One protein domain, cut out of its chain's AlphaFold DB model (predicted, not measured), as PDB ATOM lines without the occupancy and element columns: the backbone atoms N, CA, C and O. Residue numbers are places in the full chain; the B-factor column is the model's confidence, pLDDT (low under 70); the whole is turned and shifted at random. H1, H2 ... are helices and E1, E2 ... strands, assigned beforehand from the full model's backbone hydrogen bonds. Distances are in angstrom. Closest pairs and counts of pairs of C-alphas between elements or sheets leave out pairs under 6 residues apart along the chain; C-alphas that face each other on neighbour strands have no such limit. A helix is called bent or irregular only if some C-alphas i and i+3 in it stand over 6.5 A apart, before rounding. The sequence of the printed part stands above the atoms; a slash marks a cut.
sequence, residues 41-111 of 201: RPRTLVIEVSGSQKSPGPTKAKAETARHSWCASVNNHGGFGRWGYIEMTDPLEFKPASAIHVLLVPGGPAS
ATOM      1  N   ARG A  41      69.855  77.759  66.932       73.75
ATOM      2  CA  ARG A  41      71.151  78.385  67.194       73.75
ATOM      3  C   ARG A  41      71.047  79.257  68.444       73.75
ATOM      4  O   ARG A  41      70.011  79.914  68.619       73.75
ATOM      5  N   PRO A  42      72.096  79.303  69.285       86.50
ATOM      6  CA  PRO A  42      72.138  80.229  70.405       86.50
ATOM      7  C   PRO A  42      71.964  81.665  69.898       86.50
ATOM      8  O   PRO A  42      72.474  82.047  68.837       86.50
ATOM      9  N   ARG A  43      71.175  82.444  70.639       88.62
ATOM     10  CA  ARG A  43      70.940  83.863  70.379       88.62
ATOM     11  C   ARG A  43      71.414  84.642  71.591       88.62
ATOM     12  O   ARG A  43      70.909  84.424  72.688       88.62
ATOM     13  N   THR A  44      72.351  85.548  71.371       92.38
ATOM     14  CA  THR A  44      72.948  86.376  72.415       92.38
ATOM     15  C   THR A  44      72.489  87.810  72.221       92.38
ATOM     16  O   THR A  44      72.664  88.388  71.150       92.38
ATOM     17  N   LEU A  45      71.900  88.396  73.258       92.75
ATOM     18  CA  LEU A  45      71.565  89.812  73.286       92.75
ATOM     19  C   LEU A  45      72.467  90.509  74.296       92.75
ATOM     20  O   LEU A  45      72.417  90.206  75.485       92.75
ATOM     21  N   VAL A  46      73.261  91.459  73.819       92.12
ATOM     22  CA  VAL A  46      73.994  92.386  74.675       92.12
ATOM     23  C   VAL A  46      73.061  93.542  75.017       92.12
ATOM     24  O   VAL A  46      72.544  94.216  74.124       92.12
ATOM     25  N   ILE A  47      72.833  93.752  76.310       91.12
ATOM     26  CA  ILE A  47      72.029  94.861  76.822       91.12
ATOM     27  C   ILE A  47      72.975  95.794  77.565       91.12
ATOM     28  O   ILE A  47      73.504  95.437  78.617       91.12
ATOM     29  N   GLU A  48      73.191  96.985  77.018       90.50
ATOM     30  CA  GLU A  48      73.880  98.047  77.745       90.50
ATOM     31  C   GLU A  48      72.851  98.915  78.459       90.50
ATOM     32  O   GLU A  48      71.940  99.454  77.834       90.50
ATOM     33  N   VAL A  49      73.002  99.045  79.774       88.69
ATOM     34  CA  VAL A  49      72.155  99.903  80.602       88.69
ATOM     35  C   VAL A  49      72.940 101.163  80.924       88.69
ATOM     36  O   VAL A  49      73.898 101.127  81.700       88.69
ATOM     37  N   SER A  50      72.573 102.280  80.301       77.94
ATOM     38  CA  SER A  50      73.255 103.549  80.536       77.94
ATOM     39  C   SER A  50      72.685 104.225  81.783       77.94
ATOM     40  O   SER A  50      71.511 104.577  81.816       77.94
ATOM     41  N   GLY A  51      73.522 104.454  82.797       73.00
ATOM     42  CA  GLY A  51      73.210 105.398  83.875       73.00
ATOM     43  C   GLY A  51      73.518 106.840  83.458       73.00
ATOM     44  O   GLY A  51      74.426 107.078  82.662       73.00
ATOM     45  N   SER A  52      72.823 107.819  84.044       65.06
ATOM     46  CA  SER A  52      72.935 109.264  83.742       65.06
ATOM     47  C   SER A  52      74.282 109.925  84.100       65.06
ATOM     48  O   SER A  52      74.446 111.131  83.956       65.06
ATOM     49  N   GLN A  53      75.264 109.152  84.560       66.38
ATOM     50  CA  GLN A  53      76.524 109.639  85.138       66.38
ATOM     51  C   GLN A  53      77.651 109.856  84.111       66.38
ATOM     52  O   GLN A  53      78.750 110.264  84.485       66.38
ATOM     53  N   LYS A  54      77.438 109.556  82.822       68.38
ATOM     54  CA  LYS A  54      78.481 109.669  81.787       68.38
ATOM     55  C   LYS A  54      78.109 110.681  80.717       68.38
ATOM     56  O   LYS A  54      76.951 110.790  80.320       68.38
ATOM     57  N   SER A  55      79.120 111.395  80.222       72.69
ATOM     58  CA  SER A  55      78.959 112.303  79.093       72.69
ATOM     59  C   SER A  55      78.478 111.535  77.848       72.69
ATOM     60  O   SER A  55      78.860 110.380  77.641       72.69
ATOM     61  N   PRO A  56      77.637 112.150  77.000       70.75
ATOM     62  CA  PRO A  56      76.963 111.446  75.905       70.75
ATOM     63  C   PRO A  56      77.918 110.936  74.812       70.75
ATOM     64  O   PRO A  56      77.622 109.943  74.150       70.75
ATOM     65  N   GLY A  57      79.077 111.579  74.626       77.56
ATOM     66  CA  GLY A  57      80.049 111.213  73.588       77.56
ATOM     67  C   GLY A  57      80.627 109.798  73.756       77.56
ATOM     68  O   GLY A  57      80.443 108.966  72.865       77.56
ATOM     69  N   PRO A  58      81.284 109.484  74.888       78.56
ATOM     70  CA  PRO A  58      81.821 108.148  75.156       78.56
ATOM     71  C   PRO A  58      80.769 107.033  75.147       78.56
ATOM     72  O   PRO A  58      81.083 105.909  74.761       78.56
ATOM     73  N   THR A  59      79.533 107.327  75.556       82.31
ATOM     74  CA  THR A  59      78.425 106.358  75.537       82.31
ATOM     75  C   THR A  59      78.035 105.999  74.105       82.31
ATOM     76  O   THR A  59      77.986 104.821  73.754       82.31
ATOM     77  N   LYS A  60      77.880 107.003  73.233       85.44
ATOM     78  CA  LYS A  60      77.551 106.783  71.820       85.44
ATOM     79  C   LYS A  60      78.614 105.951  71.098       85.44
ATOM     80  O   LYS A  60      78.265 105.020  70.378       85.44
ATOM     81  N   ALA A  61      79.895 106.253  71.324       89.62
ATOM     82  CA  ALA A  61      80.993 105.523  70.694       89.62
ATOM     83  C   ALA A  61      80.971 104.028  71.055       89.62
ATOM     84  O   ALA A  61      81.091 103.180  70.176       89.62
ATOM     85  N   LYS A  62      80.736 103.690  72.329       88.81
ATOM     86  CA  LYS A  62      80.611 102.292  72.775       88.81
ATOM     87  C   LYS A  62      79.455 101.577  72.097       88.81
ATOM     88  O   LYS A  62      79.630 100.473  71.584       88.81
ATOM     89  N   ALA A  63      78.300 102.229  72.065       90.88
ATOM     90  CA  ALA A  63      77.104 101.654  71.486       90.88
ATOM     91  C   ALA A  63      77.256 101.440  69.968       90.88
ATOM     92  O   ALA A  63      76.828 100.417  69.434       90.88
ATOM     93  N   GLU A  64      77.909 102.364  69.259       91.12
ATOM     94  CA  GLU A  64      78.240 102.206  67.838       91.12
ATOM     95  C   GLU A  64      79.246 101.074  67.606       91.12
ATOM     96  O   GLU A  64      79.002 100.222  66.749       91.12
ATOM     97  N   THR A  65      80.322 100.993  68.391       94.25
ATOM     98  CA  THR A  65      81.310  99.907  68.285       94.25
ATOM     99  C   THR A  65      80.682  98.538  68.557       94.25
ATOM    100  O   THR A  65      80.900  97.592  67.795       94.25
ATOM    101  N   ALA A  66      79.850  98.412  69.592       93.81
ATOM    102  CA  ALA A  66      79.195  97.149  69.916       93.81
ATOM    103  C   ALA A  66      78.224  96.702  68.807       93.81
ATOM    104  O   ALA A  66      78.237  95.532  68.409       93.81
ATOM    105  N   ARG A  67      77.420  97.629  68.263       91.75
ATOM    106  CA  ARG A  67      76.454  97.343  67.185       91.75
ATOM    107  C   ARG A  67      77.134  97.041  65.851       91.75
ATOM    108  O   ARG A  67      76.781  96.059  65.201       91.75
ATOM    109  N   HIS A  68      78.060  97.895  65.424       90.31
ATOM    110  CA  HIS A  68      78.572  97.904  64.052       90.31
ATOM    111  C   HIS A  68      79.887  97.154  63.875       90.31
ATOM    112  O   HIS A  68      80.180  96.732  62.762       90.31
ATOM    113  N   SER A  69      80.652  96.952  64.947       93.50
ATOM    114  CA  SER A  69      81.915  96.217  64.886       93.50
ATOM    115  C   SER A  69      81.781  94.851  65.545       93.50
ATOM    116  O   SER A  69      81.958  93.839  64.874       93.50
ATOM    117  N   TRP A  70      81.415  94.781  66.829       94.56
ATOM    118  CA  TRP A  70      81.449  93.512  67.570       94.56
ATOM    119  C   TRP A  70      80.354  92.543  67.131       94.56
ATOM    120  O   TRP A  70      80.657  91.446  66.664       94.56
ATOM    121  N   CYS A  71      79.083  92.950  67.211       92.81
ATOM    122  CA  CYS A  71      77.970  92.083  66.813       92.81
ATOM    123  C   CYS A  71      78.058  91.703  65.332       92.81
ATOM    124  O   CYS A  71      77.795  90.556  64.979       92.81
ATOM    125  N   ALA A  72      78.458  92.645  64.473       88.94
ATOM    126  CA  ALA A  72      78.666  92.384  63.054       88.94
ATOM    127  C   ALA A  72      79.750  91.319  62.829       88.94
ATOM    128  O   ALA A  72      79.492  90.329  62.154       88.94
ATOM    129  N   SER A  73      80.920  91.460  63.459       90.94
ATOM    130  CA  SER A  73      82.026  90.504  63.302       90.94
ATOM    131  C   SER A  73      81.658  89.104  63.798       90.94
ATOM    132  O   SER A  73      81.921  88.118  63.112       90.94
ATOM    133  N   VAL A  74      80.982  88.996  64.949       91.00
ATOM    134  CA  VAL A  74      80.544  87.698  65.492       91.00
ATOM    135  C   VAL A  74      79.499  87.036  64.591       91.00
ATOM    136  O   VAL A  74      79.566  85.831  64.342       91.00
ATOM    137  N   ASN A  75      78.553  87.819  64.067       88.69
ATOM    138  CA  ASN A  75      77.552  87.318  63.129       88.69
ATOM    139  C   ASN A  75      78.189  86.857  61.809       88.69
ATOM    140  O   ASN A  75      77.792  85.815  61.291       88.69
ATOM    141  N   ASN A  76      79.199  87.579  61.313       86.06
ATOM    142  CA  ASN A  76      79.943  87.218  60.103       86.06
ATOM    143  C   ASN A  76      80.776  85.945  60.301       86.06
ATOM    144  O   ASN A  76      80.868  85.128  59.391       86.06
ATOM    145  N   HIS A  77      81.336  85.736  61.497       88.44
ATOM    146  CA  HIS A  77      82.052  84.504  61.835       88.44
ATOM    147  C   HIS A  77      81.138  83.264  61.802       88.44
ATOM    148  O   HIS A  77      81.577  82.165  61.475       88.44
ATOM    149  N   GLY A  78      79.859  83.401  62.167       84.06
ATOM    150  CA  GLY A  78      78.846  82.346  62.023       84.06
ATOM    151  C   GLY A  78      78.956  81.146  62.980       84.06
ATOM    152  O   GLY A  78      77.999  80.371  63.085       84.06
ATOM    153  N   GLY A  79      80.067  81.003  63.713       87.44
ATOM    154  CA  GLY A  79      80.297  79.922  64.684       87.44
ATOM    155  C   GLY A  79      79.657  80.113  66.068       87.44
ATOM    156  O   GLY A  79      79.501  79.143  66.799       87.44
ATOM    157  N   PHE A  80      79.240  81.333  66.430       86.81
ATOM    158  CA  PHE A  80      78.756  81.667  67.785       86.81
ATOM    159  C   PHE A  80      77.249  81.948  67.861       86.81
ATOM    160  O   PHE A  80      76.768  82.599  68.791       86.81
ATOM    161  N   GLY A  81      76.490  81.480  66.869       87.50
ATOM    162  CA  GLY A  81      75.071  81.801  66.754       87.50
ATOM    163  C   GLY A  81      74.847  83.256  66.351       87.50
ATOM    164  O   GLY A  81      75.631  83.813  65.585       87.50
ATOM    165  N   ARG A  82      73.747  83.856  66.816       87.75
ATOM    166  CA  ARG A  82      73.350  85.212  66.415       87.75
ATOM    167  C   ARG A  82      73.421  86.194  67.569       87.75
ATOM    168  O   ARG A  82      72.823  85.959  68.614       87.75
ATOM    169  N   TRP A  83      74.084  87.315  67.333       92.69
ATOM    170  CA  TRP A  83      74.294  88.377  68.300       92.69
ATOM    171  C   TRP A  83      73.505  89.630  67.927       92.69
ATOM    172  O   TRP A  83      73.463  90.040  66.762       92.69
ATOM    173  N   GLY A  84      72.876  90.229  68.932       92.19
ATOM    174  CA  GLY A  84      72.210  91.521  68.860       92.19
ATOM    175  C   GLY A  84      72.680  92.434  69.986       92.19
ATOM    176  O   GLY A  84      73.151  91.961  71.018       92.19
ATOM    177  N   TYR A  85      72.518  93.739  69.795       92.62
ATOM    178  CA  TYR A  85      72.817  94.740  70.813       92.62
ATOM    179  C   TYR A  85      71.659  95.725  70.934       92.62
ATOM    180  O   TYR A  85      71.128  96.198  69.923       92.62
ATOM    181  N   ILE A  86      71.311  96.077  72.168       91.12
ATOM    182  CA  ILE A  86      70.391  97.164  72.489       91.12
ATOM    183  C   ILE A  86      70.975  98.018  73.611       91.12
ATOM    184  O   ILE A  86      71.627  97.520  74.526       91.12
ATOM    185  N   GLU A  87      70.726  99.318  73.522       89.62
ATOM    186  CA  GLU A  87      71.058 100.276  74.572       89.62
ATOM    187  C   GLU A  87      69.755 100.697  75.235       89.62
ATOM    188  O   GLU A  87      68.798 101.076  74.556       89.62
ATOM    189  N   MET A  88      69.721 100.576  76.553       87.25
ATOM    190  CA  MET A  88      68.584 100.880  77.400       87.25
ATOM    191  C   MET A  88      68.925 102.098  78.248       87.25
ATOM    192  O   MET A  88      69.791 102.040  79.121       87.25
ATOM    193  N   THR A  89      68.230 103.200  77.980       84.38
ATOM    194  CA  THR A  89      68.393 104.456  78.720       84.38
ATOM    195  C   THR A  89      67.539 104.509  79.978       84.38
ATOM    196  O   THR A  89      67.941 105.121  80.959       84.38
ATOM    197  N   ASP A  90      66.374 103.860  79.948       84.31
ATOM    198  CA  ASP A  90      65.451 103.772  81.072       84.31
ATOM    199  C   ASP A  90      65.047 102.304  81.291       84.31
ATOM    200  O   ASP A  90      64.362 101.724  80.441       84.31
ATOM    201  N   PRO A  91      65.482 101.680  82.399       84.00
ATOM    202  CA  PRO A  91      65.092 100.321  82.759       84.00
ATOM    203  C   PRO A  91      63.590 100.131  82.984       84.00
ATOM    204  O   PRO A  91      63.101  99.016  82.810       84.00
ATOM    205  N   LEU A  92      62.865 101.180  83.380       86.38
ATOM    206  CA  LEU A  92      61.444 101.095  83.727       86.38
ATOM    207  C   LEU A  92      60.547 101.074  82.482       86.38
ATOM    208  O   LEU A  92      59.498 100.437  82.488       86.38
ATOM    209  N   GLU A  93      60.989 101.706  81.396       84.00
ATOM    210  CA  GLU A  93      60.274 101.757  80.112       84.00
ATOM    211  C   GLU A  93      60.668 100.619  79.153       84.00
ATOM    212  O   GLU A  93      60.173 100.515  78.023       84.00
ATOM    213  N   PHE A  94      61.583  99.740  79.568       83.25
ATOM    214  CA  PHE A  94      62.116  98.710  78.691       83.25
ATOM    215  C   PHE A  94      61.120  97.584  78.433       83.25
ATOM    216  O   PHE A  94      60.665  96.886  79.337       83.25
ATOM    217  N   LYS A  95      60.836  97.348  77.150       83.00
ATOM    218  CA  LYS A  95      59.951  96.276  76.692       83.00
ATOM    219  C   LYS A  95      60.784  95.107  76.149       83.00
ATOM    220  O   LYS A  95      61.371  95.235  75.066       83.00
ATOM    221  N   PRO A  96      60.800  93.939  76.820       77.81
ATOM    222  CA  PRO A  96      61.583  92.783  76.376       77.81
ATOM    223  C   PRO A  96      61.231  92.309  74.958       77.81
ATOM    224  O   PRO A  96      62.111  91.915  74.195       77.81
ATOM    225  N   ALA A  97      59.958  92.414  74.562       73.38
ATOM    226  CA  ALA A  97      59.491  92.005  73.237       73.38
ATOM    227  C   ALA A  97      60.184  92.766  72.086       73.38
ATOM    228  O   ALA A  97      60.560  92.165  71.079       73.38
ATOM    229  N   SER A  98      60.424  94.072  72.245       72.50
ATOM    230  CA  SER A  98      61.165  94.878  71.260       72.50
ATOM    231  C   SER A  98      62.636  94.477  71.156       72.50
ATOM    232  O   SER A  98      63.213  94.530  70.072       72.50
ATOM    233  N   ALA A  99      63.240  94.029  72.255       73.31
ATOM    234  CA  ALA A  99      64.629  93.589  72.263       73.31
ATOM    235  C   ALA A  99      64.796  92.214  71.598       73.31
ATOM    236  O   ALA A  99      65.734  91.994  70.834       73.31
ATOM    237  N   ILE A 100      63.835  91.312  71.807       75.81
ATOM    238  CA  ILE A 100      63.799  90.000  71.152       75.81
ATOM    239  C   ILE A 100      63.706  90.155  69.623       75.81
ATOM    240  O   ILE A 100      64.354  89.407  68.889       75.81
ATOM    241  N   HIS A 101      62.990  91.170  69.129       73.00
ATOM    242  CA  HIS A 101      62.897  91.466  67.694       73.00
ATOM    243  C   HIS A 101      64.265  91.651  67.011       73.00
ATOM    244  O   HIS A 101      64.426  91.230  65.864       73.00
ATOM    245  N   VAL A 102      65.270  92.187  67.716       73.56
ATOM    246  CA  VAL A 102      66.649  92.345  67.205       73.56
ATOM    247  C   VAL A 102      67.263  90.997  66.803       73.56
ATOM    248  O   VAL A 102      68.027  90.916  65.842       73.56
ATOM    249  N   LEU A 103      66.903  89.918  67.499       75.19
ATOM    250  CA  LEU A 103      67.438  88.576  67.264       75.19
ATOM    251  C   LEU A 103      66.611  87.773  66.246       75.19
ATOM    252  O   LEU A 103      67.114  86.809  65.655       75.19
ATOM    253  N   LEU A 104      65.339  88.137  66.065       68.62
ATOM    254  CA  LEU A 104      64.368  87.352  65.300       68.62
ATOM    255  C   LEU A 104      64.279  87.722  63.818       68.62
ATOM    256  O   LEU A 104      63.858  86.874  63.044       68.62
ATOM    257  N   VAL A 105      64.682  88.924  63.396       61.06
ATOM    258  CA  VAL A 105      64.543  89.354  61.989       61.06
ATOM    259  C   VAL A 105      65.731  88.858  61.156       61.06
ATOM    260  O   VAL A 105      66.817  89.412  61.309       61.06
ATOM    261  N   PRO A 106      65.632  87.810  60.316       49.38
ATOM    262  CA  PRO A 106      66.743  87.389  59.457       49.38
ATOM    263  C   PRO A 106      67.076  88.473  58.416       49.38
ATOM    264  O   PRO A 106      66.177  89.074  57.841       49.38
ATOM    265  N   GLY A 107      68.368  88.722  58.169       48.25
ATOM    266  CA  GLY A 107      68.816  89.502  57.004       48.25
ATOM    267  C   GLY A 107      68.629  91.024  57.057       48.25
ATOM    268  O   GLY A 107      68.626  91.662  56.008       48.25
ATOM    269  N   GLY A 108      68.497  91.637  58.235       36.19
ATOM    270  CA  GLY A 108      68.566  93.098  58.325       36.19
ATOM    271  C   GLY A 108      69.987  93.583  58.003       36.19
ATOM    272  O   GLY A 108      70.916  93.108  58.661       36.19
ATOM    273  N   PRO A 109      70.199  94.496  57.034       39.47
ATOM    274  CA  PRO A 109      71.517  95.068  56.809       39.47
ATOM    275  C   PRO A 109      72.003  95.718  58.103       39.47
ATOM    276  O   PRO A 109      71.283  96.488  58.749       39.47
ATOM    277  N   ALA A 110      73.243  95.417  58.486       41.50
ATOM    278  CA  ALA A 110      73.981  96.314  59.352       41.50
ATOM    279  C   ALA A 110      73.914  97.708  58.699       41.50
ATOM    280  O   ALA A 110      74.290  97.850  57.540       41.50
ATOM    281  N   SER A 111      73.403  98.703  59.432       42.16
ATOM    282  CA  SER A 111      73.128 100.096  59.019       42.16
ATOM    283  C   SER A 111      71.756 100.359  58.354       42.16
ATOM    284  O   SER A 111      71.461  99.947  57.239       42.16
TER     285      SER A 111
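What this domain is: This is residues 41 to 111 of the 201 residues of an uncharacterized protein of Marmoricola ginsengisoli (UniProt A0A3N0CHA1). A narrow ribbon of two parallel strands, E1 and E2, lies between two helices: the long H1 runs the length of the ribbon on one side, and the short H2 packs on it from the other, each with more contacts to E2 than to E1. E1, H1 and E2 form one strand-helix-strand unit, two parallel neighbour strands with a helix between them along the chain, and its crossover is right-handed. The printed part has 71 residues with two named helices and two named strands, in the order E1, H1, E2, H2, and its class is mixed, helices and strands. The whole is compact, with a radius of gyration of the C-alphas of 12.8 A, and spans 36 by 24 by 19 A.

Where its parts are: E1 is residues 43 to 49, 19.1 A from first to last C-alpha, and begins with C-alpha 43 at (70.940, 83.863, 70.379). H1 is residues 56 to 77, 30.8 A long, from C-alpha 56 at (76.963, 111.446, 75.905). It is neither bent nor irregular, but only just: C-alphas 68 and 71 are 6.5 A apart. E2 is residues 82 to 88 and 19.7 A long. H2 is residues 96 to 104, 12.6 A long, and ends with C-alpha 104 at (64.368, 87.352, 65.300).

How they stand to each other: E1 and E2 are parallel neighbours, with 18 degrees between their directions. Their C-alphas 46 and 85 face each other at 4.7 A. N 44 and O 82, at 2.8 A, and N 86 and O 46, at 3.0 A, are within hydrogen-bond range. H1 and E2 have 12 pairs of C-alphas within 8 A, the closest being those of Cys 71 and Trp 83, 5.4 A apart. H1 and E1 have 1 such pair, Glu 48 and Ala 63, whose C-alphas are 7.9 A apart. H2 and E2 have 6 such pairs, the closest being the C-alphas of Gly 84 and Leu 103 at 5.8 A. H2 and E1 have 4, the closest being the C-alphas of Arg 43 and Leu 103 at 6.6 A. H1 and H2 are apart. In the helices' backbones, 15 of 18 O i to N i+4 pairs are within hydrogen-bond range in H1 and 3 of 5 in H2.

The domain as a whole: The two C-alphas farthest apart are those of Arg 41 and Ser 55, at 36.8 A. The printed part has no cut. The link from H1 to E2 is tight, and those from E1 to H1 and from E2 to H2 are short. Residues 53 to 58, of which 56 to 58 belong to H1, stand free, and so do residues 92 to 97. The mean pLDDT of the printed part is 80.4, with residues 52 to 54 and 104 to 111 under 70.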